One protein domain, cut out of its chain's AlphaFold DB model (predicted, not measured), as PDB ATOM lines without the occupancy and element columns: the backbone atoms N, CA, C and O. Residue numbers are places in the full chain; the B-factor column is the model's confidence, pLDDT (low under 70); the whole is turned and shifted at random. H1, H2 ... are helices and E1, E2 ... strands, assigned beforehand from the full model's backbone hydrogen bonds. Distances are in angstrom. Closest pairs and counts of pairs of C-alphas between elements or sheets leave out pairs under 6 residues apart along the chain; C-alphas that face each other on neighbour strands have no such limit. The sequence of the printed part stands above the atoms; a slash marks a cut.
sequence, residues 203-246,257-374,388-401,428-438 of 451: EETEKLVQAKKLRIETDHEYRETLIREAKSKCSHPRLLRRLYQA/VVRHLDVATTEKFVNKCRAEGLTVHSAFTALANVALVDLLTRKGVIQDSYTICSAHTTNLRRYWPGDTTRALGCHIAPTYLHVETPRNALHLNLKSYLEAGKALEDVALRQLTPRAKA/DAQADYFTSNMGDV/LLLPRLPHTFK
ATOM      1  N   GLU A 203      55.327 100.927 218.821       89.00
ATOM      2  CA  GLU A 203      55.809 101.067 220.203       89.00
ATOM      3  C   GLU A 203      57.334 100.900 220.337       89.00
ATOM      4  O   GLU A 203      58.003 101.720 220.965       89.00
ATOM      5  N   GLU A 204      57.919  99.887 219.691       91.50
ATOM      6  CA  GLU A 204      59.374  99.672 219.719       91.50
ATOM      7  C   GLU A 204      60.144 100.812 219.043       91.50
ATOM      8  O   GLU A 204      61.188 101.253 219.524       91.50
ATOM      9  N   THR A 205      59.602 101.358 217.953       90.50
ATOM     10  CA  THR A 205      60.173 102.552 217.318       90.50
ATOM     11  C   THR A 205      60.072 103.758 218.244       90.50
ATOM     12  O   THR A 205      61.040 104.505 218.378       90.50
ATOM     13  N   GLU A 206      58.927 103.951 218.895       89.94
ATOM     14  CA  GLU A 206      58.699 105.064 219.811       89.94
ATOM     15  C   GLU A 206      59.669 105.018 220.991       89.94
ATOM     16  O   GLU A 206      60.318 106.025 221.264       89.94
ATOM     17  N   LYS A 207      59.875 103.852 221.618       92.31
ATOM     18  CA  LYS A 207      60.876 103.666 222.685       92.31
ATOM     19  C   LYS A 207      62.273 104.110 222.245       92.31
ATOM     20  O   LYS A 207      62.937 104.873 222.949       92.31
ATOM     21  N   LEU A 208      62.708 103.681 221.058       92.12
ATOM     22  CA  LEU A 208      64.017 104.045 220.508       92.12
ATOM     23  C   LEU A 208      64.122 105.545 220.204       92.12
ATOM     24  O   LEU A 208      65.153 106.165 220.478       92.12
ATOM     25  N   VAL A 209      63.058 106.143 219.664       89.00
ATOM     26  CA  VAL A 209      62.993 107.588 219.408       89.00
ATOM     27  C   VAL A 209      63.045 108.368 220.721       89.00
ATOM     28  O   VAL A 209      63.821 109.314 220.812       89.00
ATOM     29  N   GLN A 210      62.302 107.963 221.755       90.69
ATOM     30  CA  GLN A 210      62.330 108.625 223.064       90.69
ATOM     31  C   GLN A 210      63.717 108.558 223.710       90.69
ATOM     32  O   GLN A 210      64.199 109.564 224.224       90.69
ATOM     33  N   ALA A 211      64.416 107.423 223.607       91.94
ATOM     34  CA  ALA A 211      65.795 107.312 224.084       91.94
ATOM     35  C   ALA A 211      66.742 108.293 223.363       91.94
ATOM     36  O   ALA A 211      67.591 108.926 223.995       91.94
ATOM     37  N   LYS A 212      66.577 108.469 222.044       91.38
ATOM     38  CA  LYS A 212      67.326 109.481 221.282       91.38
ATOM     39  C   LYS A 212      66.941 110.902 221.693       91.38
ATOM     40  O   LYS A 212      67.836 111.727 221.837       91.38
ATOM     41  N   LYS A 213      65.655 111.188 221.922       90.75
ATOM     42  CA  LYS A 213      65.190 112.508 222.387       90.75
ATOM     43  C   LYS A 213      65.814 112.873 223.725       90.75
ATOM     44  O   LYS A 213      66.416 113.935 223.818       90.75
ATOM     45  N   LEU A 214      65.781 111.954 224.689       92.88
ATOM     46  CA  LEU A 214      66.392 112.161 225.998       92.88
ATOM     47  C   LEU A 214      67.880 112.506 225.870       92.88
ATOM     48  O   LEU A 214      68.329 113.465 226.480       92.88
ATOM     49  N   ARG A 215      68.633 111.784 225.028       91.38
ATOM     50  CA  ARG A 215      70.048 112.101 224.770       91.38
ATOM     51  C   ARG A 215      70.236 113.502 224.183       91.38
ATOM     52  O   ARG A 215      71.158 114.202 224.576       91.38
ATOM     53  N   ILE A 216      69.394 113.905 223.233       90.19
ATOM     54  CA  ILE A 216      69.456 115.245 222.626       90.19
ATOM     55  C   ILE A 216      69.133 116.330 223.661       90.19
ATOM     56  O   ILE A 216      69.688 117.421 223.600       90.19
ATOM     57  N   GLU A 217      68.229 116.065 224.596       89.56
ATOM     58  CA  GLU A 217      67.855 117.025 225.637       89.56
ATOM     59  C   GLU A 217      68.912 117.144 226.739       89.56
ATOM     60  O   GLU A 217      69.111 118.239 227.262       89.56
ATOM     61  N   THR A 218      69.599 116.050 227.083       93.94
ATOM     62  CA  THR A 218      70.587 116.026 228.172       93.94
ATOM     63  C   THR A 218      72.001 116.408 227.740       93.94
ATOM     64  O   THR A 218      72.761 116.926 228.555       93.94
ATOM     65  N   ASP A 219      72.367 116.180 226.478       94.00
ATOM     66  CA  ASP A 219      73.696 116.471 225.939       94.00
ATOM     67  C   ASP A 219      73.661 117.719 225.041       94.00
ATOM     68  O   ASP A 219      73.296 117.675 223.861       94.00
ATOM     69  N   HIS A 220      74.051 118.859 225.618       89.62
ATOM     70  CA  HIS A 220      74.058 120.150 224.928       89.62
ATOM     71  C   HIS A 220      75.012 120.193 223.727       89.62
ATOM     72  O   HIS A 220      74.665 120.785 222.704       89.62
ATOM     73  N   GLU A 221      76.194 119.579 223.817       93.19
ATOM     74  CA  GLU A 221      77.175 119.590 222.724       93.19
ATOM     75  C   GLU A 221      76.668 118.765 221.538       93.19
ATOM     76  O   GLU A 221      76.721 119.198 220.376       93.19
ATOM     77  N   TYR A 222      76.093 117.601 221.836       89.56
ATOM     78  CA  TYR A 222      75.452 116.757 220.842       89.56
ATOM     79  C   TYR A 222      74.250 117.454 220.194       89.56
ATOM     80  O   TYR A 222      74.123 117.456 218.965       89.56
ATOM     81  N   ARG A 223      73.407 118.127 220.988       86.69
ATOM     82  CA  ARG A 223      72.279 118.924 220.485       86.69
ATOM     83  C   ARG A 223      72.725 120.028 219.536       86.69
ATOM     84  O   ARG A 223      72.170 120.148 218.445       86.69
ATOM     85  N   GLU A 224      73.723 120.820 219.919       85.94
ATOM     86  CA  GLU A 224      74.241 121.902 219.073       85.94
ATOM     87  C   GLU A 224      74.855 121.362 217.780       85.94
ATOM     88  O   GLU A 224      74.677 121.952 216.712       85.94
ATOM     89  N   THR A 225      75.512 120.203 217.841       87.06
ATOM     90  CA  THR A 225      76.024 119.514 216.650       87.06
ATOM     91  C   THR A 225      74.893 119.124 215.703       87.06
ATOM     92  O   THR A 225      74.942 119.467 214.521       87.06
ATOM     93  N   LEU A 226      73.827 118.504 216.213       82.38
ATOM     94  CA  LEU A 226      72.661 118.136 215.405       82.38
ATOM     95  C   LEU A 226      71.926 119.350 214.827       82.38
ATOM     96  O   LEU A 226      71.498 119.314 213.675       82.38
ATOM     97  N   ILE A 227      71.787 120.436 215.590       81.75
ATOM     98  CA  ILE A 227      71.176 121.680 215.101       81.75
ATOM     99  C   ILE A 227      72.034 122.294 213.992       81.75
ATOM    100  O   ILE A 227      71.496 122.734 212.975       81.75
ATOM    101  N   ARG A 228      73.360 122.316 214.158       81.62
ATOM    102  CA  ARG A 228      74.293 122.820 213.141       81.62
ATOM    103  C   ARG A 228      74.220 121.991 211.862       81.62
ATOM    104  O   ARG A 228      74.124 122.571 210.782       81.62
ATOM    105  N   GLU A 229      74.198 120.663 211.987       78.25
ATOM    106  CA  GLU A 229      73.954 119.753 210.864       78.25
ATOM    107  C   GLU A 229      72.602 120.051 210.203       78.25
ATOM    108  O   GLU A 229      72.534 120.237 208.997       78.25
ATOM    109  N   ALA A 230      71.511 120.153 210.962       74.31
ATOM    110  CA  ALA A 230      70.190 120.423 210.397       74.31
ATOM    111  C   ALA A 230      70.122 121.776 209.665       74.31
ATOM    112  O   ALA A 230      69.542 121.868 208.582       74.31
ATOM    113  N   LYS A 231      70.753 122.821 210.214       73.25
ATOM    114  CA  LYS A 231      70.836 124.144 209.577       73.25
ATOM    115  C   LYS A 231      71.645 124.106 208.283       73.25
ATOM    116  O   LYS A 231      71.195 124.670 207.289       73.25
ATOM    117  N   SER A 232      72.787 123.414 208.262       70.25
ATOM    118  CA  SER A 232      73.582 123.273 207.035       70.25
ATOM    119  C   SER A 232      72.839 122.477 205.959       70.25
ATOM    120  O   SER A 232      72.968 122.766 204.773       70.25
ATOM    121  N   LYS A 233      71.984 121.524 206.346       67.44
ATOM    122  CA  LYS A 233      71.085 120.832 205.412       67.44
ATOM    123  C   LYS A 233      70.065 121.797 204.782       67.44
ATOM    124  O   LYS A 233      69.854 121.767 203.573       67.44
ATOM    125  N   CYS A 234      69.477 122.702 205.563       63.31
ATOM    126  CA  CYS A 234      68.444 123.629 205.076       63.31
ATOM    127  C   CYS A 234      68.984 124.771 204.197       63.31
ATOM    128  O   CYS A 234      68.225 125.349 203.425       63.31
ATOM    129  N   SER A 235      70.278 125.095 204.273       61.50
ATOM    130  CA  SER A 235      70.864 126.232 203.546       61.50
ATOM    131  C   SER A 235      71.121 125.985 202.053       61.50
ATOM    132  O   SER A 235      71.602 126.883 201.365       61.50
ATOM    133  N   HIS A 236      70.853 124.783 201.538       64.88
ATOM    134  CA  HIS A 236      71.180 124.421 200.159       64.88
ATOM    135  C   HIS A 236      69.957 124.531 199.231       64.88
ATOM    136  O   HIS A 236      68.930 123.896 199.487       64.88
ATOM    137  N   PRO A 237      70.039 125.310 198.132       63.59
ATOM    138  CA  PRO A 237      68.924 125.475 197.208       63.59
ATOM    139  C   PRO A 237      68.612 124.164 196.476       63.59
ATOM    140  O   PRO A 237      69.496 123.524 195.917       63.59
ATOM    141  N   ARG A 238      67.324 123.809 196.437       72.75
ATOM    142  CA  ARG A 238      66.771 122.616 195.771       72.75
ATOM    143  C   ARG A 238      67.043 122.667 194.267       72.75
ATOM    144  O   ARG A 238      66.336 123.374 193.541       72.75
ATOM    145  N   LEU A 239      68.049 121.939 193.790       76.25
ATOM    146  CA  LEU A 239      68.563 122.100 192.428       76.25
ATOM    147  C   LEU A 239      67.526 121.656 191.391       76.25
ATOM    148  O   LEU A 239      67.247 122.398 190.449       76.25
ATOM    149  N   LEU A 240      66.882 120.503 191.599       77.44
ATOM    150  CA  LEU A 240      65.853 120.024 190.669       77.44
ATOM    151  C   LEU A 240      64.593 120.880 190.696       77.44
ATOM    152  O   LEU A 240      64.128 121.311 189.644       77.44
ATOM    153  N   ARG A 241      64.053 121.161 191.886       71.94
ATOM    154  CA  ARG A 241      62.805 121.927 192.015       71.94
ATOM    155  C   ARG A 241      62.952 123.345 191.467       71.94
ATOM    156  O   ARG A 241      62.018 123.863 190.869       71.94
ATOM    157  N   ARG A 242      64.125 123.964 191.636       75.62
ATOM    158  CA  ARG A 242      64.407 125.289 191.073       75.62
ATOM    159  C   ARG A 242      64.402 125.274 189.545       75.62
ATOM    160  O   ARG A 242      63.922 126.235 188.955       75.62
ATOM    161  N   LEU A 243      64.938 124.222 188.925       79.50
ATOM    162  CA  LEU A 243      65.106 124.125 187.468       79.50
ATOM    163  C   LEU A 243      63.884 123.573 186.733       79.50
ATOM    164  O   LEU A 243      63.678 123.895 185.566       79.50
ATOM    165  N   TYR A 244      63.095 122.735 187.399       79.00
ATOM    166  CA  TYR A 244      61.934 122.054 186.837       79.00
ATOM    167  C   TYR A 244      60.683 122.443 187.622       79.00
ATOM    168  O   TYR A 244      60.119 121.643 188.366       79.00
ATOM    169  N   GLN A 245      60.274 123.702 187.476       74.88
ATOM    170  CA  GLN A 245      59.040 124.204 188.070       74.88
ATOM    171  C   GLN A 245      57.855 123.834 187.179       74.88
ATOM    172  O   GLN A 245      57.894 124.045 185.966       74.88
ATOM    173  N   ALA A 246      56.811 123.273 187.784       71.00
ATOM    174  CA  ALA A 246      55.534 123.125 187.106       71.00
ATOM    175  C   ALA A 246      54.861 124.504 186.989       71.00
ATOM    176  O   ALA A 246      55.002 125.316 187.908       71.00
ATOM    177  N   VAL A 257      58.802 105.444 185.458       73.56
ATOM    178  CA  VAL A 257      59.734 104.851 184.503       73.56
ATOM    179  C   VAL A 257      60.336 103.614 185.155       73.56
ATOM    180  O   VAL A 257      60.985 103.706 186.193       73.56
ATOM    181  N   VAL A 258      60.093 102.444 184.563       73.00
ATOM    182  CA  VAL A 258      60.653 101.175 185.045       73.00
ATOM    183  C   VAL A 258      61.852 100.798 184.184       73.00
ATOM    184  O   VAL A 258      61.818 100.907 182.954       73.00
ATOM    185  N   ARG A 259      62.924 100.358 184.841       77.56
ATOM    186  CA  ARG A 259      64.113  99.796 184.204       77.56
ATOM    187  C   ARG A 259      64.426  98.455 184.846       77.56
ATOM    188  O   ARG A 259      64.354  98.314 186.064       77.56
ATOM    189  N   HIS A 260      64.744  97.480 184.008       78.38
ATOM    190  CA  HIS A 260      65.135  96.146 184.429       78.38
ATOM    191  C   HIS A 260      66.585  95.929 184.028       78.38
ATOM    192  O   HIS A 260      66.942  96.134 182.871       78.38
ATOM    193  N   LEU A 261      67.404  95.526 184.993       81.19
ATOM    194  CA  LEU A 261      68.710  94.957 184.712       81.19
ATOM    195  C   LEU A 261      68.528  93.450 184.570       81.19
ATOM    196  O   LEU A 261      67.796  92.834 185.350       81.19
ATOM    197  N   ASP A 262      69.164  92.858 183.565       85.31
ATOM    198  CA  ASP A 262      69.204  91.407 183.452       85.31
ATOM    199  C   ASP A 262      70.020  90.791 184.606       85.31
ATOM    200  O   ASP A 262      70.695  91.485 185.377       85.31
ATOM    201  N   VAL A 263      69.933  89.469 184.743       82.50
ATOM    202  CA  VAL A 263      70.581  88.729 185.834       82.50
ATOM    203  C   VAL A 263      72.102  88.888 185.788       82.50
ATOM    204  O   VAL A 263      72.700  89.189 186.816       82.50
ATOM    205  N   ALA A 264      72.722  88.760 184.612       88.62
ATOM    206  CA  ALA A 264      74.176  88.818 184.473       88.62
ATOM    207  C   ALA A 264      74.716  90.222 184.793       88.62
ATOM    208  O   ALA A 264      75.703  90.370 185.517       88.62
ATOM    209  N   THR A 265      74.035  91.265 184.314       89.12
ATOM    210  CA  THR A 265      74.351  92.663 184.622       89.12
ATOM    211  C   THR A 265      74.188  92.946 186.115       89.12
ATOM    212  O   THR A 265      75.056  93.573 186.726       89.12
ATOM    213  N   THR A 266      73.114  92.437 186.723       88.69
ATOM    214  CA  THR A 266      72.858  92.574 188.162       88.69
ATOM    215  C   THR A 266      73.945  91.899 188.994       88.69
ATOM    216  O   THR A 266      74.507  92.523 189.893       88.69
ATOM    217  N   GLU A 267      74.294  90.650 188.682       89.75
ATOM    218  CA  GLU A 267      75.348  89.899 189.371       89.75
ATOM    219  C   GLU A 267      76.704  90.592 189.248       89.75
ATOM    220  O   GLU A 267      77.406  90.764 190.246       89.75
ATOM    221  N   LYS A 268      77.054  91.068 188.045       93.25
ATOM    222  CA  LYS A 268      78.286  91.831 187.817       93.25
ATOM    223  C   LYS A 268      78.327  93.098 188.672       93.25
ATOM    224  O   LYS A 268      79.360  93.387 189.275       93.25
ATOM    225  N   PHE A 269      77.218  93.832 188.755       89.56
ATOM    226  CA  PHE A 269      77.128  95.041 189.572       89.56
ATOM    227  C   PHE A 269      77.272  94.739 191.069       89.56
ATOM    228  O   PHE A 269      78.079  95.375 191.748       89.56
ATOM    229  N   VAL A 270      76.557  93.732 191.577       90.12
ATOM    230  CA  VAL A 270      76.630  93.309 192.987       90.12
ATOM    231  C   VAL A 270      78.038  92.829 193.348       90.12
ATOM    232  O   VAL A 270      78.574  93.223 194.384       90.12
ATOM    233  N   ASN A 271      78.665  92.026 192.486       91.38
ATOM    234  CA  ASN A 271      80.024  91.534 192.703       91.38
ATOM    235  C   ASN A 271      81.045  92.673 192.703       91.38
ATOM    236  O   ASN A 271      81.930  92.681 193.555       91.38
ATOM    237  N   LYS A 272      80.891  93.664 191.815       90.12
ATOM    238  CA  LYS A 272      81.744  94.857 191.829       90.12
ATOM    239  C   LYS A 272      81.562  95.663 193.114       90.12
ATOM    240  O   LYS A 272      82.554  96.007 193.736       90.12
ATOM    241  N   CYS A 273      80.325  95.893 193.559       88.62
ATOM    242  CA  CYS A 273      80.081  96.564 194.841       88.62
ATOM    243  C   CYS A 273      80.801  95.842 195.988       88.62
ATOM    244  O   CYS A 273      81.493  96.482 196.773       88.62
ATOM    245  N   ARG A 274      80.701  94.507 196.044       88.81
ATOM    246  CA  ARG A 274      81.372  93.692 197.066       88.81
ATOM    247  C   ARG A 274      82.897  93.809 196.999       88.81
ATOM    248  O   ARG A 274      83.517  93.955 198.046       88.81
ATOM    249  N   ALA A 275      83.481  93.748 195.802       89.94
ATOM    250  CA  ALA A 275      84.928  93.858 195.605       89.94
ATOM    251  C   ALA A 275      85.486  95.209 196.087       89.94
ATOM    252  O   ALA A 275      86.578  95.257 196.635       89.94
ATOM    253  N   GLU A 276      84.700  96.277 195.950       85.38
ATOM    254  CA  GLU A 276      85.052  97.636 196.385       85.38
ATOM    255  C   GLU A 276      84.658  97.923 197.852       85.38
ATOM    256  O   GLU A 276      84.741  99.060 198.313       85.38
ATOM    257  N   GLY A 277      84.159  96.929 198.601       84.31
ATOM    258  CA  GLY A 277      83.698  97.118 199.986       84.31
ATOM    259  C   GLY A 277      82.428  97.974 200.124       84.31
ATOM    260  O   GLY A 277      82.118  98.470 201.210       84.31
ATOM    261  N   LEU A 278      81.672  98.146 199.038       84.00
ATOM    262  CA  LEU A 278      80.482  98.985 198.963       84.00
ATOM    263  C   LEU A 278      79.194  98.180 199.133       84.00
ATOM    264  O   LEU A 278      79.059  97.037 198.693       84.00
ATOM    265  N   THR A 279      78.179  98.836 199.693       85.69
ATOM    266  CA  THR A 279      76.809  98.328 199.595       85.69
ATOM    267  C   THR A 279      76.223  98.667 198.228       85.69
ATOM    268  O   THR A 279      76.574  99.670 197.602       85.69
ATOM    269  N   VAL A 280      75.250  97.876 197.784       86.12
ATOM    270  CA  VAL A 280      74.570  98.157 196.517       86.12
ATOM    271  C   VAL A 280      73.772  99.467 196.579       86.12
ATOM    272  O   VAL A 280      73.736 100.222 195.612       86.12
ATOM    273  N   HIS A 281      73.188  99.787 197.741       85.94
ATOM    274  CA  HIS A 281      72.483 101.055 197.969       85.94
ATOM    275  C   HIS A 281      73.412 102.264 197.856       85.94
ATOM    276  O   HIS A 281      73.062 103.255 197.217       85.94
ATOM    277  N   SER A 282      74.612 102.170 198.440       83.50
ATOM    278  CA  SER A 282      75.596 103.251 198.385       83.50
ATOM    279  C   SER A 282      76.109 103.481 196.966       83.50
ATOM    280  O   SER A 282      76.178 104.622 196.521       83.50
ATOM    281  N   ALA A 283      76.396 102.401 196.233       85.62
ATOM    282  CA  ALA A 283      76.813 102.490 194.838       85.62
ATOM    283  C   ALA A 283      75.705 103.077 193.946       85.62
ATOM    284  O   ALA A 283      75.970 103.954 193.129       85.62
ATOM    285  N   PHE A 284      74.454 102.643 194.129       86.56
ATOM    286  CA  PHE A 284      73.322 103.167 193.362       86.56
ATOM    287  C   PHE A 284      73.056 104.653 193.646       86.56
ATOM    288  O   PHE A 284      72.804 105.420 192.723       86.56
ATOM    289  N   THR A 285      73.174 105.079 194.904       86.50
ATOM    290  CA  THR A 285      73.052 106.497 195.285       86.50
ATOM    291  C   THR A 285      74.137 107.348 194.617       86.50
ATOM    292  O   THR A 285      73.840 108.407 194.073       86.50
ATOM    293  N   ALA A 286      75.384 106.868 194.590       84.38
ATOM    294  CA  ALA A 286      76.473 107.561 193.901       84.38
ATOM    295  C   ALA A 286      76.176 107.735 192.401       84.38
ATOM    296  O   ALA A 286      76.352 108.822 191.853       84.38
ATOM    297  N   LEU A 287      75.653 106.690 191.747       87.06
ATOM    298  CA  LEU A 287      75.228 106.757 190.346       87.06
ATOM    299  C   LEU A 287      74.069 107.741 190.131       87.06
ATOM    300  O   LEU A 287      74.079 108.479 189.150       87.06
ATOM    301  N   ALA A 288      73.094 107.783 191.044       88.06
ATOM    302  CA  ALA A 288      71.986 108.736 190.984       88.06
ATOM    303  C   ALA A 288      72.475 110.189 191.104       88.06
ATOM    304  O   ALA A 288      72.028 111.043 190.340       88.06
ATOM    305  N   ASN A 289      73.440 110.459 191.988       87.69
ATOM    306  CA  ASN A 289      74.060 111.779 192.106       87.69
ATOM    307  C   ASN A 289      74.804 112.181 190.826       87.69
ATOM    308  O   ASN A 289      74.623 113.296 190.347       87.69
ATOM    309  N   VAL A 290      75.584 111.273 190.227       86.06
ATOM    310  CA  VAL A 290      76.272 111.537 188.948       86.06
ATOM    311  C   VAL A 290      75.267 111.827 187.829       86.06
ATOM    312  O   VAL A 290      75.438 112.781 187.073       86.06
ATOM    313  N   ALA A 291      74.185 111.048 187.743       88.12
ATOM    314  CA  ALA A 291      73.121 111.291 186.772       88.12
ATOM    315  C   ALA A 291      72.437 112.649 186.995       88.12
ATOM    316  O   ALA A 291      72.100 113.342 186.035       88.12
ATOM    317  N   LEU A 292      72.260 113.056 188.254       88.62
ATOM    318  CA  LEU A 292      71.731 114.371 188.586       88.62
ATOM    319  C   LEU A 292      72.684 115.489 188.140       88.62
ATOM    320  O   LEU A 292      72.242 116.429 187.489       88.62
ATOM    321  N   VAL A 293      73.986 115.369 188.400       88.12
ATOM    322  CA  VAL A 293      74.993 116.333 187.925       88.12
ATOM    323  C   VAL A 293      74.969 116.488 186.399       88.12
ATOM    324  O   VAL A 293      75.006 117.613 185.894       88.12
ATOM    325  N   ASP A 294      74.854 115.387 185.652       87.56
ATOM    326  CA  ASP A 294      74.712 115.419 184.190       87.56
ATOM    327  C   ASP A 294      73.432 116.167 183.763       87.56
ATOM    328  O   ASP A 294      73.481 117.048 182.902       87.56
ATOM    329  N   LEU A 295      72.295 115.916 184.428       89.38
ATOM    330  CA  LEU A 295      71.048 116.658 184.182       89.38
ATOM    331  C   LEU A 295      71.187 118.163 184.449       89.38
ATOM    332  O   LEU A 295      70.673 118.971 183.670       89.38
ATOM    333  N   LEU A 296      71.872 118.547 185.528       88.31
ATOM    334  CA  LEU A 296      72.124 119.947 185.883       88.31
ATOM    335  C   LEU A 296      73.029 120.628 184.851       88.31
ATOM    336  O   LEU A 296      72.724 121.727 184.383       88.31
ATOM    337  N   THR A 297      74.088 119.937 184.430       88.75
ATOM    338  CA  THR A 297      75.037 120.423 183.421       88.75
ATOM    339  C   THR A 297      74.341 120.669 182.083       88.75
ATOM    340  O   THR A 297      74.512 121.728 181.483       88.75
ATOM    341  N   ARG A 298      73.465 119.751 181.645       89.00
ATOM    342  CA  ARG A 298      72.658 119.914 180.418       89.00
ATOM    343  C   ARG A 298      71.685 121.093 180.472       89.00
ATOM    344  O   ARG A 298      71.274 121.588 179.429       89.00
ATOM    345  N   LYS A 299      71.313 121.546 181.671       89.06
ATOM    346  CA  LYS A 299      70.500 122.752 181.899       89.06
ATOM    347  C   LYS A 299      71.336 124.021 182.098       89.06
ATOM    348  O   LYS A 299      70.780 125.057 182.441       89.06
ATOM    349  N   GLY A 300      72.650 123.953 181.879       89.75
ATOM    350  CA  GLY A 300      73.558 125.093 182.008       89.75
ATOM    351  C   GLY A 300      73.975 125.410 183.445       89.75
ATOM    352  O   GLY A 300      74.653 126.409 183.669       89.75
ATOM    353  N   VAL A 301      73.621 124.572 184.429       89.12
ATOM    354  CA  VAL A 301      74.090 124.734 185.814       89.12
ATOM    355  C   VAL A 301      75.441 124.046 185.962       89.12
ATOM    356  O   VAL A 301      75.531 122.858 186.264       89.12
ATOM    357  N   ILE A 302      76.496 124.817 185.720       89.50
ATOM    358  CA  ILE A 302      77.887 124.365 185.657       89.50
ATOM    359  C   ILE A 302      78.596 124.773 186.960       89.50
ATOM    360  O   ILE A 302      78.851 125.953 187.179       89.50
ATOM    361  N   GLN A 303      78.894 123.803 187.833       88.00
ATOM    362  CA  GLN A 303      79.619 123.991 189.107       88.00
ATOM    363  C   GLN A 303      80.683 122.902 189.289       88.00
ATOM    364  O   GLN A 303      80.534 121.811 188.730       88.00
ATOM    365  N   ASP A 304      81.781 123.188 189.982       87.19
ATOM    366  CA  ASP A 304      82.853 122.196 190.185       87.19
ATOM    367  C   ASP A 304      82.393 121.041 191.083       87.19
ATOM    368  O   ASP A 304      82.785 119.885 190.895       87.19
ATOM    369  N   SER A 305      81.490 121.353 192.008       86.06
ATOM    370  CA  SER A 305      80.876 120.435 192.951       86.06
ATOM    371  C   SER A 305      79.426 120.838 193.208       86.06
ATOM    372  O   SER A 305      79.075 122.011 193.085       86.06
ATOM    373  N   TYR A 306      78.584 119.862 193.539       86.12
ATOM    374  CA  TYR A 306      77.159 120.045 193.791       86.12
ATOM    375  C   TYR A 306      76.801 119.441 195.143       86.12
ATOM    376  O   TYR A 306      77.033 118.253 195.369       86.12
ATOM    377  N   THR A 307      76.170 120.214 196.024       84.94
ATOM    378  CA  THR A 307      75.562 119.650 197.233       84.94
ATOM    379  C   THR A 307      74.186 119.102 196.887       84.94
ATOM    380  O   THR A 307      73.248 119.867 196.670       84.94
ATOM    381  N   ILE A 308      74.067 117.777 196.843       84.75
ATOM    382  CA  ILE A 308      72.820 117.081 196.517       84.75
ATOM    383  C   ILE A 308      72.193 116.557 197.805       84.75
ATOM    384  O   ILE A 308      72.862 115.874 198.586       84.75
ATOM    385  N   CYS A 309      70.909 116.846 198.020       84.56
ATOM    386  CA  CYS A 309      70.146 116.267 199.120       84.56
ATOM    387  C   CYS A 309      69.414 115.013 198.639       84.56
ATOM    388  O   CYS A 309      68.591 115.074 197.731       84.56
ATOM    389  N   SER A 310      69.657 113.869 199.265       84.75
ATOM    390  CA  SER A 310      68.947 112.624 198.986       84.75
ATOM    391  C   SER A 310      68.237 112.111 200.233       84.75
ATOM    392  O   SER A 310      68.778 112.117 201.341       84.75
ATOM    393  N   ALA A 311      67.006 111.639 200.057       83.19
ATOM    394  CA  ALA A 311      66.244 110.982 201.107       83.19
ATOM    395  C   ALA A 311      66.298 109.464 200.925       83.19
ATOM    396  O   ALA A 311      66.052 108.934 199.842       83.19
ATOM    397  N   HIS A 312      66.589 108.741 201.997       85.56
ATOM    398  CA  HIS A 312      66.742 107.292 201.994       85.56
ATOM    399  C   HIS A 312      65.706 106.672 202.921       85.56
ATOM    400  O   HIS A 312      65.766 106.842 204.138       85.56
ATOM    401  N   THR A 313      64.738 105.958 202.355       84.75
ATOM    402  CA  THR A 313      63.725 105.253 203.138       84.75
ATOM    403  C   THR A 313      64.346 104.026 203.799       84.75
ATOM    404  O   THR A 313      64.761 103.087 203.119       84.75
ATOM    405  N   THR A 314      64.381 104.038 205.128       85.12
ATOM    406  CA  THR A 314      64.986 102.995 205.955       85.12
ATOM    407  C   THR A 314      63.908 102.176 206.654       85.12
ATOM    408  O   THR A 314      62.981 102.740 207.228       85.12
ATOM    409  N   ASN A 315      64.050 100.848 206.639       89.06
ATOM    410  CA  ASN A 315      63.238  99.930 207.442       89.06
ATOM    411  C   ASN A 315      63.625 100.047 208.926       89.06
ATOM    412  O   ASN A 315      64.744  99.680 209.284       89.06
ATOM    413  N   LEU A 316      62.717 100.525 209.779       89.75
ATOM    414  CA  LEU A 316      62.990 100.781 211.199       89.75
ATOM    415  C   LEU A 316      63.078  99.509 212.043       89.75
ATOM    416  O   LEU A 316      63.810  99.498 213.028       89.75
ATOM    417  N   ARG A 317      62.439  98.413 211.607       91.44
ATOM    418  CA  ARG A 317      62.503  97.104 212.292       91.44
ATOM    419  C   ARG A 317      63.926  96.575 212.459       91.44
ATOM    420  O   ARG A 317      64.172  95.729 213.303       91.44
ATOM    421  N   ARG A 318      64.884  97.078 211.678       90.38
ATOM    422  CA  ARG A 318      66.298  96.712 211.810       90.38
ATOM    423  C   ARG A 318      66.953  97.195 213.109       90.38
ATOM    424  O   ARG A 318      68.039  96.731 213.423       90.38
ATOM    425  N   TYR A 319      66.346  98.176 213.779       91.06
ATOM    426  CA  TYR A 319      66.836  98.727 215.042       91.06
ATOM    427  C   TYR A 319      66.130  98.120 216.253       91.06
ATOM    428  O   TYR A 319      66.524  98.391 217.382       91.06
ATOM    429  N   TRP A 320      65.068  97.348 216.027       94.00
ATOM    430  CA  TRP A 320      64.309  96.734 217.102       94.00
ATOM    431  C   TRP A 320      65.091  95.555 217.683       94.00
ATOM    432  O   TRP A 320      65.797  94.863 216.941       94.00
ATOM    433  N   PRO A 321      64.978  95.308 218.995       91.88
ATOM    434  CA  PRO A 321      65.533  94.105 219.587       91.88
ATOM    435  C   PRO A 321      64.777  92.860 219.095       91.88
ATOM    436  O   PRO A 321      63.581  92.904 218.815       91.88
ATOM    437  N   GLY A 322      65.473  91.724 219.050       91.75
ATOM    438  CA  GLY A 322      64.860  90.426 218.762       91.75
ATOM    439  C   GLY A 322      64.552  90.165 217.285       91.75
ATOM    440  O   GLY A 322      65.078  90.814 216.380       91.75
ATOM    441  N   ASP A 323      63.733  89.139 217.048       91.31
ATOM    442  CA  ASP A 323      63.340  88.720 215.706       91.31
ATOM    443  C   ASP A 323      62.125  89.518 215.207       91.31
ATOM    444  O   ASP A 323      61.050  89.494 215.799       91.31
ATOM    445  N   THR A 324      62.290  90.200 214.072       92.38
ATOM    446  CA  THR A 324      61.237  90.986 213.411       92.38
ATOM    447  C   THR A 324      60.712  90.331 212.127       92.38
ATOM    448  O   THR A 324      59.972  90.951 211.351       92.38
ATOM    449  N   THR A 325      61.051  89.063 211.873       88.69
ATOM    450  CA  THR A 325      60.624  88.319 210.676       88.69
ATOM    451  C   THR A 325      59.107  88.212 210.546       88.69
ATOM    452  O   THR A 325      58.607  88.231 209.421       88.69
ATOM    453  N   ARG A 326      58.359  88.209 211.654       90.81
ATOM    454  CA  ARG A 326      56.884  88.183 211.667       90.81
ATOM    455  C   ARG A 326      56.226  89.562 211.761       90.81
ATOM    456  O   ARG A 326      55.026  89.664 211.558       90.81
ATOM    457  N   ALA A 327      56.987  90.632 211.984       92.81
ATOM    458  CA  ALA A 327      56.431  91.979 212.100       92.81
ATOM    459  C   ALA A 327      55.903  92.501 210.749       92.81
ATOM    460  O   ALA A 327      56.642  92.552 209.750       92.81
ATOM    461  N   LEU A 328      54.634  92.914 210.731       91.50
ATOM    462  CA  LEU A 328      53.937  93.558 209.617       91.50
ATOM    463  C   LEU A 328      53.484  94.975 210.005       91.50
ATOM    464  O   LEU A 328      53.334  95.292 211.181       91.50
ATOM    465  N   GLY A 329      53.281  95.837 209.011       89.31
ATOM    466  CA  GLY A 329      52.854  97.223 209.196       89.31
ATOM    467  C   GLY A 329      53.744  98.205 208.443       89.31
ATOM    468  O   GLY A 329      54.672  97.805 207.734       89.31
ATOM    469  N   CYS A 330      53.485  99.498 208.617       87.38
ATOM    470  CA  CYS A 330      54.313 100.553 208.050       87.38
ATOM    471  C   CYS A 330      55.370 101.032 209.054       87.38
ATOM    472  O   CYS A 330      55.098 101.866 209.910       87.38
ATOM    473  N   HIS A 331      56.600 100.532 208.915       89.75
ATOM    474  CA  HIS A 331      57.711 100.792 209.840       89.75
ATOM    475  C   HIS A 331      58.926 101.336 209.092       89.75
ATOM    476  O   HIS A 331      59.972 100.684 208.977       89.75
ATOM    477  N   ILE A 332      58.776 102.541 208.540       86.06
ATOM    478  CA  ILE A 332      59.804 103.216 207.744       86.06
ATOM    479  C   ILE A 332      60.075 104.636 208.243       86.06
ATOM    480  O   ILE A 332      59.176 105.318 208.721       86.06
ATOM    481  N   ALA A 333      61.306 105.115 208.060       82.75
ATOM    482  CA  ALA A 333      61.634 106.535 208.192       82.75
ATOM    483  C   ALA A 333      62.573 106.990 207.067       82.75
ATOM    484  O   ALA A 333      63.482 106.243 206.690       82.75
ATOM    485  N   PRO A 334      62.389 108.204 206.522       79.44
ATOM    486  CA  PRO A 334      63.353 108.806 205.614       79.44
ATOM    487  C   PRO A 334      64.547 109.394 206.382       79.44
ATOM    488  O   PRO A 334      64.367 110.214 207.282       79.44
ATOM    489  N   THR A 335      65.758 109.025 205.972       78.94
ATOM    490  CA  THR A 335      67.027 109.636 206.400       78.94
ATOM    491  C   THR A 335      67.519 110.587 205.322       78.94
ATOM    492  O   THR A 335      67.579 110.196 204.156       78.94
ATOM    493  N   TYR A 336      67.881 111.813 205.692       78.94
ATOM    494  CA  TYR A 336      68.276 112.843 204.727       78.94
ATOM    495  C   TYR A 336      69.782 113.056 204.753       78.94
ATOM    496  O   TYR A 336      70.355 113.402 205.794       78.94
ATOM    497  N   LEU A 337      70.406 112.872 203.593       79.31
ATOM    498  CA  LEU A 337      71.842 112.999 203.401       79.31
ATOM    499  C   LEU A 337      72.133 114.127 202.424       79.31
ATOM    500  O   LEU A 337      71.533 114.204 201.360       79.31
ATOM    501  N   HIS A 338      73.068 114.990 202.805       79.88
ATOM    502  CA  HIS A 338      73.638 115.989 201.916       79.88
ATOM    503  C   HIS A 338      74.997 115.472 201.498       79.88
ATOM    504  O   HIS A 338      75.856 115.225 202.345       79.88
ATOM    505  N   VAL A 339      75.152 115.247 200.205       79.38
ATOM    506  CA  VAL A 339      76.362 114.675 199.640       79.38
ATOM    507  C   VAL A 339      76.954 115.689 198.689       79.38
ATOM    508  O   VAL A 339      76.344 116.041 197.676       79.38
ATOM    509  N   GLU A 340      78.159 116.132 199.017       82.38
ATOM    510  CA  GLU A 340      78.976 116.872 198.079       82.38
ATOM    511  C   GLU A 340      79.392 115.933 196.938       82.38
ATOM    512  O   GLU A 340      80.010 114.888 197.145       82.38
ATOM    513  N   THR A 341      78.975 116.280 195.725       84.12
ATOM    514  CA  THR A 341      79.169 115.473 194.522       84.12
ATOM    515  C   THR A 341      80.001 116.277 193.526       84.12
ATOM    516  O   THR A 341      79.456 117.154 192.847       84.12
ATOM    517  N   PRO A 342      81.311 115.991 193.411       82.44
ATOM    518  CA  PRO A 342      82.164 116.630 192.420       82.44
ATOM    519  C   PRO A 342      81.696 116.291 191.006       82.44
ATOM    520  O   PRO A 342      81.262 115.167 190.745       82.44
ATOM    521  N   ARG A 343      81.860 117.221 190.059       77.12
ATOM    522  CA  ARG A 343      81.420 116.999 188.671       77.12
ATOM    523  C   ARG A 343      82.052 115.761 188.024       77.12
ATOM    524  O   ARG A 343      81.405 115.072 187.242       77.12
ATOM    525  N   ASN A 344      83.311 115.485 188.367       70.00
ATOM    526  CA  ASN A 344      84.145 114.479 187.707       70.00
ATOM    527  C   ASN A 344      84.458 113.256 188.589       70.00
ATOM    528  O   ASN A 344      85.390 112.515 188.277       70.00
ATOM    529  N   ALA A 345      83.737 113.038 189.697       61.75
ATOM    530  CA  ALA A 345      84.039 111.942 190.621       61.75
ATOM    531  C   ALA A 345      82.786 111.235 191.158       61.75
ATOM    532  O   ALA A 345      81.727 111.830 191.337       61.75
ATOM    533  N   LEU A 346      82.937 109.944 191.463       58.81
ATOM    534  CA  LEU A 346      81.948 109.154 192.196       58.81
ATOM    535  C   LEU A 346      82.189 109.326 193.701       58.81
ATOM    536  O   LEU A 346      83.250 108.953 194.198       58.81
ATOM    537  N   HIS A 347      81.211 109.863 194.432       57.97
ATOM    538  CA  HIS A 347      81.289 109.968 195.891       57.97
ATOM    539  C   HIS A 347      80.838 108.666 196.574       57.97
ATOM    540  O   HIS A 347      79.826 108.074 196.194       57.97
ATOM    541  N   LEU A 348      81.552 108.229 197.619       57.28
ATOM    542  CA  LEU A 348      81.341 106.940 198.284       57.28
ATOM    543  C   LEU A 348      81.515 107.039 199.808       57.28
ATOM    544  O   LEU A 348      82.562 106.673 200.325       57.28
ATOM    545  N   ASN A 349      80.481 107.452 200.553       57.19
ATOM    546  CA  ASN A 349      80.335 106.983 201.940       57.19
ATOM    547  C   ASN A 349      78.902 107.119 202.491       57.19
ATOM    548  O   ASN A 349      78.583 108.051 203.221       57.19
ATOM    549  N   LEU A 350      78.018 106.179 202.140       58.88
ATOM    550  CA  LEU A 350      76.658 106.098 202.706       58.88
ATOM    551  C   LEU A 350      76.515 105.066 203.833       58.88
ATOM    552  O   LEU A 350      75.503 105.056 204.532       58.88
ATOM    553  N   LYS A 351      77.494 104.168 203.991       57.81
ATOM    554  CA  LYS A 351      77.375 103.004 204.877       57.81
ATOM    555  C   LYS A 351      77.356 103.414 206.354       57.81
ATOM    556  O   LYS A 351      76.452 103.002 207.075       57.81
ATOM    557  N   SER A 352      78.274 104.292 206.763       60.72
ATOM    558  CA  SER A 352      78.385 104.775 208.148       60.72
ATOM    559  C   SER A 352      77.121 105.491 208.640       60.72
ATOM    560  O   SER A 352      76.701 105.295 209.778       60.72
ATOM    561  N   TYR A 353      76.455 106.260 207.771       58.69
ATOM    562  CA  TYR A 353      75.230 106.986 208.117       58.69
ATOM    563  C   TYR A 353      74.038 106.066 208.416       58.69
ATOM    564  O   TYR A 353      73.250 106.352 209.318       58.69
ATOM    565  N   LEU A 354      73.890 104.960 207.678       59.56
ATOM    566  CA  LEU A 354      72.784 104.016 207.883       59.56
ATOM    567  C   LEU A 354      72.990 103.126 209.113       59.56
ATOM    568  O   LEU A 354      72.012 102.714 209.731       59.56
ATOM    569  N   GLU A 355      74.238 102.813 209.455       63.94
ATOM    570  CA  GLU A 355      74.577 101.949 210.594       63.94
ATOM    571  C   GLU A 355      74.493 102.697 211.935       63.94
ATOM    572  O   GLU A 355      74.116 102.101 212.939       63.94
ATOM    573  N   ALA A 356      74.714 104.016 211.949       65.06
ATOM    574  CA  ALA A 356      74.680 104.841 213.164       65.06
ATOM    575  C   ALA A 356      73.270 105.113 213.740       65.06
ATOM    576  O   ALA A 356      73.130 105.771 214.771       65.06
ATOM    577  N   GLY A 357      72.197 104.658 213.082       70.19
ATOM    578  CA  GLY A 357      70.829 104.934 213.533       70.19
ATOM    579  C   GLY A 357      70.377 106.386 213.324       70.19
ATOM    580  O   GLY A 357      69.418 106.822 213.964       70.19
ATOM    581  N   LYS A 358      71.005 107.128 212.395       76.88
ATOM    582  CA  LYS A 358      70.640 108.519 212.049       76.88
ATOM    583  C   LYS A 358      69.167 108.693 211.674       76.88
ATOM    584  O   LYS A 358      68.609 109.753 211.907       76.88
ATOM    585  N   ALA A 359      68.511 107.655 211.150       72.88
ATOM    586  CA  ALA A 359      67.070 107.680 210.888       72.88
ATOM    587  C   ALA A 359      66.242 107.978 212.152       72.88
ATOM    588  O   ALA A 359      65.316 108.781 212.104       72.88
ATOM    589  N   LEU A 360      66.584 107.344 213.279       78.19
ATOM    590  CA  LEU A 360      65.905 107.549 214.559       78.19
ATOM    591  C   LEU A 360      66.264 108.914 215.161       78.19
ATOM    592  O   LEU A 360      65.407 109.566 215.746       78.19
ATOM    593  N   GLU A 361      67.508 109.365 214.974       81.75
ATOM    594  CA  GLU A 361      67.967 110.695 215.401       81.75
ATOM    595  C   GLU A 361      67.266 111.820 214.638       81.75
ATOM    596  O   GLU A 361      66.798 112.770 215.258       81.75
ATOM    597  N   ASP A 362      67.128 111.694 213.315       76.81
ATOM    598  CA  ASP A 362      66.399 112.651 212.477       76.81
ATOM    599  C   ASP A 362      64.926 112.749 212.925       76.81
ATOM    600  O   ASP A 362      64.371 113.847 212.998       76.81
ATOM    601  N   VAL A 363      64.287 111.616 213.256       77.31
ATOM    602  CA  VAL A 363      62.912 111.595 213.793       77.31
ATOM    603  C   VAL A 363      62.852 112.270 215.166       77.31
ATOM    604  O   VAL A 363      62.005 113.136 215.378       77.31
ATOM    605  N   ALA A 364      63.761 111.923 216.080       80.38
ATOM    606  CA  ALA A 364      63.835 112.515 217.413       80.38
ATOM    607  C   ALA A 364      64.035 114.038 217.358       80.38
ATOM    608  O   ALA A 364      63.285 114.785 217.986       80.38
ATOM    609  N   LEU A 365      64.990 114.507 216.551       80.44
ATOM    610  CA  LEU A 365      65.295 115.925 216.382       80.44
ATOM    611  C   LEU A 365      64.104 116.705 215.809       80.44
ATOM    612  O   LEU A 365      63.811 117.806 216.277       80.44
ATOM    613  N   ARG A 366      63.374 116.136 214.839       75.19
ATOM    614  CA  ARG A 366      62.140 116.746 214.307       75.19
ATOM    615  C   ARG A 366      61.064 116.914 215.366       75.19
ATOM    616  O   ARG A 366      60.412 117.949 215.398       75.19
ATOM    617  N   GLN A 367      60.893 115.921 216.233       75.81
ATOM    618  CA  GLN A 367      59.908 115.997 217.311       75.81
ATOM    619  C   GLN A 367      60.299 116.983 218.425       75.81
ATOM    620  O   GLN A 367      59.436 117.387 219.197       75.81
ATOM    621  N   LEU A 368      61.582 117.339 218.550       75.12
ATOM    622  CA  LEU A 368      62.080 118.298 219.547       75.12
ATOM    623  C   LEU A 368      62.179 119.734 219.021       75.12
ATOM    624  O   LEU A 368      62.229 120.682 219.806       75.12
ATOM    625  N   THR A 369      62.247 119.914 217.703       66.38
ATOM    626  CA  THR A 369      62.346 121.239 217.085       66.38
ATOM    627  C   THR A 369      60.955 121.878 216.933       66.38
ATOM    628  O   THR A 369      59.962 121.159 216.823       66.38
ATOM    629  N   PRO A 370      60.839 123.225 216.950       51.97
ATOM    630  CA  PRO A 370      59.585 123.961 217.202       51.97
ATOM    631  C   PRO A 370      58.401 123.690 216.263       51.97
ATOM    632  O   PRO A 370      57.296 124.139 216.542       51.97
ATOM    633  N   ARG A 371      58.586 122.915 215.193       45.91
ATOM    634  CA  ARG A 371      57.497 122.442 214.340       45.91
ATOM    635  C   ARG A 371      56.506 121.547 215.101       45.91
ATOM    636  O   ARG A 371      55.316 121.623 214.840       45.91
ATOM    637  N   ALA A 372      56.968 120.795 216.105       39.81
ATOM    638  CA  ALA A 372      56.115 119.927 216.926       39.81
ATOM    639  C   ALA A 372      55.248 120.671 217.965       39.81
ATOM    640  O   ALA A 372      54.390 120.058 218.587       39.81
ATOM    641  N   LYS A 373      55.475 121.977 218.178       37.09
ATOM    642  CA  LYS A 373      54.664 122.818 219.081       37.09
ATOM    643  C   LYS A 373      53.834 123.874 218.340       37.09
ATOM    644  O   LYS A 373      53.088 124.609 218.972       37.09
ATOM    645  N   ALA A 374      53.995 123.989 217.019       36.91
ATOM    646  CA  ALA A 374      53.340 125.020 216.214       36.91
ATOM    647  C   ALA A 374      51.956 124.600 215.686       36.91
ATOM    648  O   ALA A 374      51.205 125.463 215.252       36.91
ATOM    649  N   ASP A 388      60.219 121.125 205.818       44.25
ATOM    650  CA  ASP A 388      60.214 119.822 205.179       44.25
ATOM    651  C   ASP A 388      61.501 119.744 204.380       44.25
ATOM    652  O   ASP A 388      61.627 120.351 203.319       44.25
ATOM    653  N   ALA A 389      62.473 119.013 204.925       49.28
ATOM    654  CA  ALA A 389      63.656 118.569 204.214       49.28
ATOM    655  C   ALA A 389      63.220 118.015 202.848       49.28
ATOM    656  O   ALA A 389      62.673 116.921 202.736       49.28
ATOM    657  N   GLN A 390      63.387 118.820 201.808       64.50
ATOM    658  CA  GLN A 390      63.002 118.468 200.454       64.50
ATOM    659  C   GLN A 390      64.259 117.993 199.755       64.50
ATOM    660  O   GLN A 390      65.058 118.792 199.275       64.50
ATOM    661  N   ALA A 391      64.439 116.676 199.761       75.56
ATOM    662  CA  ALA A 391      65.492 116.035 198.998       75.56
ATOM    663  C   ALA A 391      65.316 116.306 197.497       75.56
ATOM    664  O   ALA A 391      64.195 116.416 197.016       75.56
ATOM    665  N   ASP A 392      66.407 116.360 196.739       82.75
ATOM    666  CA  ASP A 392      66.354 116.360 195.278       82.75
ATOM    667  C   ASP A 392      65.724 115.057 194.765       82.75
ATOM    668  O   ASP A 392      64.986 115.054 193.782       82.75
ATOM    669  N   TYR A 393      65.958 113.942 195.463       83.50
ATOM    670  CA  TYR A 393      65.330 112.663 195.155       83.50
ATOM    671  C   TYR A 393      65.215 111.750 196.379       83.50
ATOM    672  O   TYR A 393      65.917 111.894 197.381       83.50
ATOM    673  N   PHE A 394      64.332 110.761 196.268       83.06
ATOM    674  CA  PHE A 394      64.153 109.705 197.259       83.06
ATOM    675  C   PHE A 394      64.664 108.366 196.721       83.06
ATOM    676  O   PHE A 394      64.448 108.020 195.562       83.06
ATOM    677  N   THR A 395      65.258 107.557 197.587       84.00
ATOM    678  CA  THR A 395      65.647 106.175 197.294       84.00
ATOM    679  C   THR A 395      65.098 105.234 198.345       84.00
ATOM    680  O   THR A 395      64.956 105.577 199.519       84.00
ATOM    681  N   SER A 396      64.820 104.011 197.919       82.44
ATOM    682  CA  SER A 396      64.415 102.924 198.800       82.44
ATOM    683  C   SER A 396      65.029 101.639 198.272       82.44
ATOM    684  O   SER A 396      64.899 101.355 197.079       82.44
ATOM    685  N   ASN A 397      65.647 100.861 199.156       81.62
ATOM    686  CA  ASN A 397      66.200  99.555 198.826       81.62
ATOM    687  C   ASN A 397      65.523  98.488 199.681       81.62
ATOM    688  O   ASN A 397      65.637  98.517 200.906       81.62
ATOM    689  N   MET A 398      64.847  97.535 199.038       77.62
ATOM    690  CA  MET A 398      64.241  96.395 199.743       77.62
ATOM    691  C   MET A 398      65.201  95.209 199.904       77.62
ATOM    692  O   MET A 398      64.838  94.209 200.514       77.62
ATOM    693  N   GLY A 399      66.425  95.317 199.385       78.00
ATOM    694  CA  GLY A 399      67.412  94.245 199.403       78.00
ATOM    695  C   GLY A 399      67.051  93.098 198.460       78.00
ATOM    696  O   GLY A 399      66.357  93.289 197.455       78.00
ATOM    697  N   ASP A 400      67.566  91.912 198.783       79.19
ATOM    698  CA  ASP A 400      67.160  90.669 198.137       79.19
ATOM    699  C   ASP A 400      65.839  90.188 198.743       79.19
ATOM    700  O   ASP A 400      65.780  89.731 199.883       79.19
ATOM    701  N   VAL A 401      64.770  90.309 197.960       78.69
ATOM    702  CA  VAL A 401      63.414  89.893 198.348       78.69
ATOM    703  C   VAL A 401      63.079  88.484 197.859       78.69
ATOM    704  O   VAL A 401      61.962  88.008 198.060       78.69
ATOM    705  N   LEU A 428      55.093 111.799 196.972       31.09
ATOM    706  CA  LEU A 428      55.180 113.268 197.030       31.09
ATOM    707  C   LEU A 428      56.121 113.810 195.940       31.09
ATOM    708  O   LEU A 428      57.190 113.230 195.810       31.09
ATOM    709  N   LEU A 429      55.724 114.896 195.250       29.06
ATOM    710  CA  LEU A 429      56.418 115.947 194.445       29.06
ATOM    711  C   LEU A 429      57.891 115.806 193.949       29.06
ATOM    712  O   LEU A 429      58.432 116.748 193.374       29.06
ATOM    713  N   LEU A 430      58.570 114.679 194.134       34.50
ATOM    714  CA  LEU A 430      59.999 114.460 193.935       34.50
ATOM    715  C   LEU A 430      60.246 113.075 193.311       34.50
ATOM    716  O   LEU A 430      59.523 112.115 193.608       34.50
ATOM    717  N   PRO A 431      61.276 112.926 192.458       35.56
ATOM    718  CA  PRO A 431      61.597 111.644 191.848       35.56
ATOM    719  C   PRO A 431      61.981 110.606 192.917       35.56
ATOM    720  O   PRO A 431      62.890 110.814 193.722       35.56
ATOM    721  N   ARG A 432      61.295 109.454 192.911       43.69
ATOM    722  CA  ARG A 432      61.697 108.250 193.655       43.69
ATOM    723  C   ARG A 432      62.426 107.282 192.733       43.69
ATOM    724  O   ARG A 432      61.914 106.940 191.669       43.69
ATOM    725  N   LEU A 433      63.555 106.763 193.200       40.31
ATOM    726  CA  LEU A 433      64.312 105.683 192.570       40.31
ATOM    727  C   LEU A 433      64.251 104.431 193.464       40.31
ATOM    728  O   LEU A 433      65.159 104.197 194.265       40.31
ATOM    729  N   PRO A 434      63.156 103.649 193.411       44.84
ATOM    730  CA  PRO A 434      63.099 102.366 194.091       44.84
ATOM    731  C   PRO A 434      63.900 101.327 193.303       44.84
ATOM    732  O   PRO A 434      63.726 101.191 192.090       44.84
ATOM    733  N   HIS A 435      64.727 100.545 193.993       33.47
ATOM    734  CA  HIS A 435      65.414  99.402 193.396       33.47
ATOM    735  C   HIS A 435      65.276  98.157 194.269       33.47
ATOM    736  O   HIS A 435      65.219  98.211 195.500       33.47
ATOM    737  N   THR A 436      65.193  97.013 193.600       35.81
ATOM    738  CA  THR A 436      65.115  95.689 194.215       35.81
ATOM    739  C   THR A 436      65.994  94.735 193.431       35.81
ATOM    740  O   THR A 436      66.148  94.876 192.215       35.81
ATOM    741  N   PHE A 437      66.563  93.751 194.122       29.95
ATOM    742  CA  PHE A 437      67.327  92.690 193.483       29.95
ATOM    743  C   PHE A 437      66.528  91.398 193.552       29.95
ATOM    744  O   PHE A 437      65.970  91.050 194.591       29.95
ATOM    745  N   LYS A 438      66.457  90.698 192.419       33.03
ATOM    746  CA  LYS A 438      65.952  89.331 192.340       33.03
ATOM    747  C   LYS A 438      67.088  88.460 191.834       33.03
ATOM    748  O   LYS A 438      67.511  88.620 190.690       33.03
TER     749      LYS A 438
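AT A GLANCE: This is residues 203 to 246, 257 to 374, 388 to 401 and 428 to 438 of the 451 residues of the protein "Malonyl CoA-acyl carrier protein transacylase" of Penaeus vannamei (UniProt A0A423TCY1). A twisted sheet of four strands curls round the long helix H5, and H8 is on the same face of the sheet, near the other end of E2. H1 packs on H8 and H2 leads from H1 back to the sheet, while H4 makes a corner with H5. The printed part has 187 residues with nine named helices and four named strands, in the order H1 H2 H3 H4 H5 E1 H6 E2 H7 H8 H9 E3 E4. The sheet, in the order E2 E1 E3 E4, is mixed, and the class is mixed, helices and strands. The whole is compact, with a radius of gyration of the C-alphas of 17.9 A and spans of 46 by 40 by 33 A.

IN THESE COORDINATES: The sheet holds E1, residues 305 to 315, 30.7 A long, E2, residues 332 to 342, 30.2 A, E3, residues 393 to 400, 22.3 A, and E4, residues 432 to 437. E1 begins at C-alpha 305 (80.876, 120.435, 192.951), and E4 ends at C-alpha 437 (67.327, 92.690, 193.483). The longer helices are H5, residues 280 to 298, 27.1 A, H1, residues 203 to 218, 22.5 A from C-alpha 203 (55.809, 101.067, 220.203), H2, residues 220 to 234, 20.9 A, H4, residues 263 to 275, and H8, residues 358 to 368. The short ones are H3, residues 239 to 243, H6, 316 to 319, H7, 351 to 355, and H9, 370 to 374.

HOW THE PARTS SIT: E2 and E1 are antiparallel, with N 310 and O 337 2.8 A apart, within hydrogen-bond range. E1 and E3 are parallel, with N 311 and O 393 at 2.9 A, and so are E3 and E4, with N 433 and O 394 at 2.8 A. H5 and H8 are on one face, two layers of sheet and helices; the closest C-alphas of H5 and E3 are those of His 281 and Asn 397, 6.5 A. H8 runs across the strands at a height over the sheet of 6.5 A. H1 touches H8, C-alphas 213 and 364 being closest at 5.2 A. H1 and H2 only just touch, only at the corner, with 3 pairs of C-alphas within 8 A, as do H4 and H5; the closest are 216 and 223, 5.1 A, and 273 and 280, 6.0 A. H2, H3 and H7 only graze the sheet. H6 is close to H1 but not clearly touching, C-alphas 205 and 316 at 7.0 A, as is H9 to H8, 366 and 372 at 7.3 A. Every O i to N i+4 pair is within hydrogen-bond range in H1, H2, H3, H4, H5, H7, H8 and H9; H6 is too short for one.

THE WHOLE: The C-alphas of Ala 264 and Ala 374, the two farthest apart, are 52.5 A apart. Residues 247 to 256, 375 to 387 and 402 to 427 are not printed, with gaps of 18.9 A, 14.0 A and 24.8 A between C-alphas. H6 to E2 is a long link. The mean pLDDT of the printed part is 77.9, and 37 residues are under 70, among them 345 to 356 and 428 to 438.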